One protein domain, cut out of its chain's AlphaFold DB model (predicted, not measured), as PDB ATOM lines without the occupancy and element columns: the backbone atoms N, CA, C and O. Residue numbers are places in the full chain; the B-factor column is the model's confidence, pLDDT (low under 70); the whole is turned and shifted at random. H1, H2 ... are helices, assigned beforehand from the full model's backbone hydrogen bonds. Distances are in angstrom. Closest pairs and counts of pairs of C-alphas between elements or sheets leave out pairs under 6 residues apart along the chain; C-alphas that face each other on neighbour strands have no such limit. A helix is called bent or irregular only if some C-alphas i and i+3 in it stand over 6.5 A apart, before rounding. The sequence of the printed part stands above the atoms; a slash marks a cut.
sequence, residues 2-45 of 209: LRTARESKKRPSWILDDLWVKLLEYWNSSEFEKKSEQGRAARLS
ATOM      1  N   LEU A   2     -51.121 -33.577  19.312       87.00
ATOM      2  CA  LEU A   2     -49.754 -33.978  18.903       87.00
ATOM      3  C   LEU A   2     -48.827 -32.800  18.559       87.00
ATOM      4  O   LEU A   2     -47.659 -32.815  18.923       87.00
ATOM      5  N   ARG A   3     -49.352 -31.744  17.919       86.44
ATOM      6  CA  ARG A   3     -48.590 -30.510  17.652       86.44
ATOM      7  C   ARG A   3     -48.027 -29.899  18.940       86.44
ATOM      8  O   ARG A   3     -46.839 -29.619  19.007       86.44
ATOM      9  N   THR A   4     -48.877 -29.739  19.951       90.62
ATOM     10  CA  THR A   4     -48.512 -29.190  21.263       90.62
ATOM     11  C   THR A   4     -47.507 -30.086  21.985       90.62
ATOM     12  O   THR A   4     -46.548 -29.588  22.568       90.62
ATOM     13  N   ALA A   5     -47.683 -31.410  21.909       90.25
ATOM     14  CA  ALA A   5     -46.734 -32.376  22.459       90.25
ATOM     15  C   ALA A   5     -45.353 -32.254  21.794       90.25
ATOM     16  O   ALA A   5     -44.343 -32.184  22.485       90.25
ATOM     17  N   ARG A   6     -45.309 -32.131  20.461       91.31
ATOM     18  CA  ARG A   6     -44.071 -31.896  19.704       91.31
ATOM     19  C   ARG A   6     -43.399 -30.579  20.094       91.31
ATOM     20  O   ARG A   6     -42.205 -30.566  20.359       91.31
ATOM     21  N   GLU A   7     -44.156 -29.482  20.128       89.06
ATOM     22  CA  GLU A   7     -43.637 -28.142  20.453       89.06
ATOM     23  C   GLU A   7     -43.092 -28.072  21.887       89.06
ATOM     24  O   GLU A   7     -42.034 -27.497  22.117       89.06
ATOM     25  N   SER A   8     -43.775 -28.707  22.843       91.38
ATOM     26  CA  SER A   8     -43.339 -28.763  24.245       91.38
ATOM     27  C   SER A   8     -42.311 -29.859  24.541       91.38
ATOM     28  O   SER A   8     -41.766 -29.884  25.642       91.38
ATOM     29  N   LYS A   9     -42.070 -30.780  23.595       89.50
ATOM     30  CA  LYS A   9     -41.287 -32.018  23.773       89.50
ATOM     31  C   LYS A   9     -41.716 -32.857  24.987       89.50
ATOM     32  O   LYS A   9     -40.929 -33.646  25.505       89.50
ATOM     33  N   LYS A  10     -42.964 -32.714  25.440       93.12
ATOM     34  CA  LYS A  10     -43.523 -33.473  26.565       93.12
ATOM     35  C   LYS A  10     -44.385 -34.611  26.043       93.12
ATOM     36  O   LYS A  10     -45.325 -34.372  25.280       93.12
ATOM     37  N   ARG A  11     -44.092 -35.833  26.495       94.38
ATOM     38  CA  ARG A  11     -44.906 -37.010  26.189       94.38
ATOM     39  C   ARG A  11     -46.271 -36.891  26.881       94.38
ATOM     40  O   ARG A  11     -46.318 -36.734  28.101       94.38
ATOM     41  N   PRO A  12     -47.384 -36.993  26.144       94.12
ATOM     42  CA  PRO A  12     -48.706 -37.140  26.738       94.12
ATOM     43  C   PRO A  12     -48.885 -38.520  27.386       94.12
ATOM     44  O   PRO A  12     -48.404 -39.517  26.851       94.12
ATOM     45  N   SER A  13     -49.649 -38.601  28.477       94.19
ATOM     46  CA  SER A  13     -49.880 -39.853  29.223       94.19
ATOM     47  C   SER A  13     -50.477 -40.989  28.382       94.19
ATOM     48  O   SER A  13     -50.215 -42.153  28.661       94.19
ATOM     49  N   TRP A  14     -51.239 -40.658  27.338       94.00
ATOM     50  CA  TRP A  14     -51.889 -41.606  26.428       94.00
ATOM     51  C   TRP A  14     -50.990 -42.114  25.283       94.00
ATOM     52  O   TRP A  14     -51.425 -42.967  24.514       94.00
ATOM     53  N   ILE A  15     -49.759 -41.605  25.134       93.56
ATOM     54  CA  ILE A  15     -48.775 -42.129  24.169       93.56
ATOM     55  C   ILE A  15     -47.815 -43.053  24.908       93.56
ATOM     56  O   ILE A  15     -47.202 -42.614  25.873       93.56
ATOM     57  N   LEU A  16     -47.640 -44.288  24.442       95.38
ATOM     58  CA  LEU A  16     -46.650 -45.220  24.993       95.38
ATOM     59  C   LEU A  16     -45.213 -44.703  24.794       95.38
ATOM     60  O   LEU A  16     -44.927 -43.998  23.825       95.38
ATOM     61  N   ASP A  17     -44.304 -45.037  25.712       94.12
ATOM     62  CA  ASP A  17     -42.919 -44.543  25.678       94.12
ATOM     63  C   ASP A  17     -42.183 -44.934  24.383       94.12
ATOM     64  O   ASP A  17     -41.496 -44.104  23.784       94.12
ATOM     65  N   ASP A  18     -42.385 -46.156  23.891       94.44
ATOM     66  CA  ASP A  18     -41.779 -46.667  22.656       94.44
ATOM     67  C   ASP A  18     -42.281 -45.923  21.403       94.44
ATOM     68  O   ASP A  18     -41.499 -45.565  20.516       94.44
ATOM     69  N   LEU A  19     -43.582 -45.627  21.342       94.50
ATOM     70  CA  LEU A  19     -44.182 -44.832  20.271       94.50
ATOM     71  C   LEU A  19     -43.720 -43.375  20.320       94.50
ATOM     72  O   LEU A  19     -43.532 -42.756  19.273       94.50
ATOM     73  N   TRP A  20     -43.514 -42.820  21.516       94.50
ATOM     74  CA  TRP A  20     -43.007 -41.459  21.676       94.50
ATOM     75  C   TRP A  20     -41.593 -41.300  21.111       94.50
ATOM     76  O   TRP A  20     -41.337 -40.333  20.392       94.50
ATOM     77  N   VAL A  21     -40.704 -42.267  21.358       94.75
ATOM     78  CA  VAL A  21     -39.347 -42.275  20.783       94.75
ATOM     79  C   VAL A  21     -39.402 -42.305  19.252       94.75
ATOM     80  O   VAL A  21     -38.779 -41.462  18.607       94.75
ATOM     81  N   LYS A  22     -40.222 -43.188  18.667       94.94
ATOM     82  CA  LYS A  22     -40.411 -43.266  17.204       94.94
ATOM     83  C   LYS A  22     -40.979 -41.973  16.611       94.94
ATOM     84  O   LYS A  22     -40.580 -41.556  15.527       94.94
ATOM     85  N   LEU A  23     -41.906 -41.313  17.312       93.88
ATOM     86  CA  LEU A  23     -42.457 -40.023  16.884       93.88
ATOM     87  C   LEU A  23     -41.401 -38.916  16.892       93.88
ATOM     88  O   LEU A  23     -41.373 -38.108  15.966       93.88
ATOM     89  N   LEU A  24     -40.540 -38.874  17.913       93.25
ATOM     90  CA  LEU A  24     -39.436 -37.916  17.974       93.25
ATOM     91  C   LEU A  24     -38.428 -38.150  16.845       93.25
ATOM     92  O   LEU A  24     -38.031 -37.188  16.191       93.25
ATOM     93  N   GLU A  25     -38.056 -39.404  16.587       94.81
ATOM     94  CA  GLU A  25     -37.180 -39.775  15.471       94.81
ATOM     95  C   GLU A  25     -37.776 -39.327  14.130       94.81
ATOM     96  O   GLU A  25     -37.124 -38.616  13.364       94.81
ATOM     97  N   TYR A  26     -39.056 -39.627  13.891       94.00
ATOM     98  CA  TYR A  26     -39.761 -39.184  12.691       94.00
ATOM     99  C   TYR A  26     -39.828 -37.655  12.573       94.00
ATOM    100  O   TYR A  26     -39.560 -37.113  11.502       94.00
ATOM    101  N   TRP A  27     -40.163 -36.932  13.646       93.50
ATOM    102  CA  TRP A  27     -40.245 -35.466  13.611       93.50
ATOM    103  C   TRP A  27     -38.893 -34.778  13.410       93.50
ATOM    104  O   TRP A  27     -38.882 -33.655  12.909       93.50
ATOM    105  N   ASN A  28     -37.788 -35.430  13.775       92.19
ATOM    106  CA  ASN A  28     -36.430 -34.946  13.522       92.19
ATOM    107  C   ASN A  28     -35.881 -35.387  12.154       92.19
ATOM    108  O   ASN A  28     -34.778 -34.989  11.785       92.19
ATOM    109  N   SER A  29     -36.619 -36.205  11.396       95.06
ATOM    110  CA  SER A  29     -36.210 -36.607  10.050       95.06
ATOM    111  C   SER A  29     -36.278 -35.432   9.067       95.06
ATOM    112  O   SER A  29     -37.196 -34.604   9.103       95.06
ATOM    113  N   SER A  30     -35.338 -35.404   8.120       94.88
ATOM    114  CA  SER A  30     -35.308 -34.406   7.042       94.88
ATOM    115  C   SER A  30     -36.550 -34.476   6.146       94.88
ATOM    116  O   SER A  30     -37.029 -33.456   5.646       94.88
ATOM    117  N   GLU A  31     -37.123 -35.670   5.968       93.50
ATOM    118  CA  GLU A  31     -38.365 -35.866   5.219       93.50
ATOM    119  C   GLU A  31     -39.541 -35.132   5.865       93.50
ATOM    120  O   GLU A  31     -40.308 -34.441   5.180       93.50
ATOM    121  N   PHE A  32     -39.684 -35.256   7.188       93.06
ATOM    122  CA  PHE A  32     -40.741 -34.578   7.921       93.06
ATOM    123  C   PHE A  32     -40.554 -33.064   7.916       93.06
ATOM    124  O   PHE A  32     -41.526 -32.339   7.694       93.06
ATOM    125  N   GLU A  33     -39.327 -32.583   8.129       92.44
ATOM    126  CA  GLU A  33     -39.006 -31.157   8.071       92.44
ATOM    127  C   GLU A  33     -39.411 -30.571   6.716       92.44
ATOM    128  O   GLU A  33     -40.261 -29.677   6.659       92.44
ATOM    129  N   LYS A  34     -38.941 -31.174   5.618       95.00
ATOM    130  CA  LYS A  34     -39.281 -30.757   4.252       95.00
ATOM    131  C   LYS A  34     -40.792 -30.753   4.011       95.00
ATOM    132  O   LYS A  34     -41.332 -29.789   3.467       95.00
ATOM    133  N   LYS A  35     -41.507 -31.797   4.443       93.69
ATOM    134  CA  LYS A  35     -42.973 -31.883   4.303       93.69
ATOM    135  C   LYS A  35     -43.697 -30.821   5.137       93.69
ATOM    136  O   LYS A  35     -44.675 -30.226   4.680       93.69
ATOM    137  N   SER A  36     -43.221 -30.566   6.353       89.94
ATOM    138  CA  SER A  36     -43.757 -29.546   7.257       89.94
ATOM    139  C   SER A  36     -43.559 -28.141   6.685       89.94
ATOM    140  O   SER A  36     -44.503 -27.344   6.677       89.94
ATOM    141  N   GLU A  37     -42.373 -27.848   6.150       91.75
ATOM    142  CA  GLU A  37     -42.058 -26.577   5.501       91.75
ATOM    143  C   GLU A  37     -42.874 -26.352   4.235       91.75
ATOM    144  O   GLU A  37     -43.477 -25.289   4.094       91.75
ATOM    145  N   GLN A  38     -42.984 -27.359   3.366       90.31
ATOM    146  CA  GLN A  38     -43.863 -27.303   2.197       90.31
ATOM    147  C   GLN A  38     -45.313 -27.020   2.606       90.31
ATOM    148  O   GLN A  38     -45.964 -26.147   2.033       90.31
ATOM    149  N   GLY A  39     -45.813 -27.700   3.643       87.44
ATOM    150  CA  GLY A  39     -47.148 -27.451   4.182       87.44
ATOM    151  C   GLY A  39     -47.310 -26.043   4.766       87.44
ATOM    152  O   GLY A  39     -48.370 -25.433   4.623       87.44
ATOM    153  N   ARG A  40     -46.272 -25.496   5.410       86.56
ATOM    154  CA  ARG A  40     -46.255 -24.115   5.919       86.56
ATOM    155  C   ARG A  40     -46.262 -23.105   4.773       86.56
ATOM    156  O   ARG A  40     -47.088 -22.200   4.797       86.56
ATOM    157  N   ALA A  41     -45.407 -23.287   3.772       86.38
ATOM    158  CA  ALA A  41     -45.346 -22.437   2.588       86.38
ATOM    159  C   ALA A  41     -46.673 -22.455   1.814       86.38
ATOM    160  O   ALA A  41     -47.153 -21.407   1.396       86.38
ATOM    161  N   ALA A  42     -47.320 -23.619   1.697       82.88
ATOM    162  CA  ALA A  42     -48.638 -23.731   1.082       82.88
ATOM    163  C   ALA A  42     -49.722 -22.965   1.863       82.88
ATOM    164  O   ALA A  42     -50.558 -22.314   1.244       82.88
ATOM    165  N   ARG A  43     -49.697 -23.000   3.206       78.31
ATOM    166  CA  ARG A  43     -50.638 -22.242   4.057       78.31
ATOM    167  C   ARG A  43     -50.416 -20.730   4.013       78.31
ATOM    168  O   ARG A  43     -51.383 -19.990   4.101       78.31
ATOM    169  N   LEU A  44     -49.164 -20.287   3.899       77.44
ATOM    170  CA  LEU A  44     -48.807 -18.868   3.769       77.44
ATOM    171  C   LEU A  44     -48.928 -18.355   2.328       77.44
ATOM    172  O   LEU A  44     -48.732 -17.171   2.071       77.44
ATOM    173  N   SER A  45     -49.212 -19.236   1.370       75.81
ATOM    174  CA  SER A  45     -49.363 -18.840  -0.019       75.81
ATOM    175  C   SER A  45     -50.668 -18.080  -0.220       75.81
ATOM    176  O   SER A  45     -51.752 -18.614   0.004       75.81
TER     177      SER A  45
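This is residues 2 to 45 of the 209 residues of the protein "uncharacterized protein LOC107828749" of Nicotiana tabacum (UniProt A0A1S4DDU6). Three helices follow one another in an open, hook-like path: the short H1 and the longer H2 stand crosswise and near each other, with the link of residues 9 to 16 looping between them, and H3 leads away from the end of H2 as a long arm. H2 and H3 meet near their ends in a wide corner, and residues 28 to 35, of which 30 to 35 belong to H3, and residues 37 to 45, of which 37 to 44 belong to H3, stick out, with no C-alpha 8 or more residues away along the chain within 10 A of theirs. The printed part has 44 residues with three named helices, in the order H1, H2, H3, and no named strand; the class is all helix. The whole is loose, with a radius of gyration of the C-alphas of 12.1 A, and elongated, spanning 36 by 18 by 12 A.

H1 is residues 2 to 8, from the C-alpha of Leu 2 at (-49.754, -33.978, 18.903) to that of Ser 8, 9.8 A away. H2 is residues 17 to 27, beginning with the C-alpha of Asp 17 at (-42.919, -44.543, 25.678), and is 15.3 A long from first to last C-alpha. H3, the longest helix with 15 residues, is residues 30 to 44; it measures 20.8 A from first to last C-alpha and ends with the C-alpha of Leu 44 at (-48.807, -18.868, 3.769). No helix is bent or irregular.

H1 and H2 are close but not clearly touching; their closest C-alphas are those of Arg 6 and Leu 24, 7.8 A apart. Their lines stand about perpendicular, at 84 degrees, and their centres are 12.2 A apart. H2 and H3 are also close but not clearly touching, with the C-alphas of Tyr 26 and Phe 32 the closest at 6.7 A. They run the same way at a steep tilt of 64 degrees, and their centres are 19.3 A apart. H1 and H3 are apart. In H1, H2 and H3, every O i to N i+4 pair is within hydrogen-bond range.

The two C-alphas farthest apart are those of Asp 17 and Ser 45, at 36.9 A. The C-alphas of the first and last printed residues, Leu 2 and Ser 45, are 24.2 A apart. The link from H1 to H2 is short, with 8 residues, and the link from H2 to H3 is tight, with 2 residues; no link is long. The printed part has no cut, and it covers residues 2 to 45 of a full chain of 209 residues. The mean pLDDT of the printed part of this model is 91.1, and no printed residue is under 70.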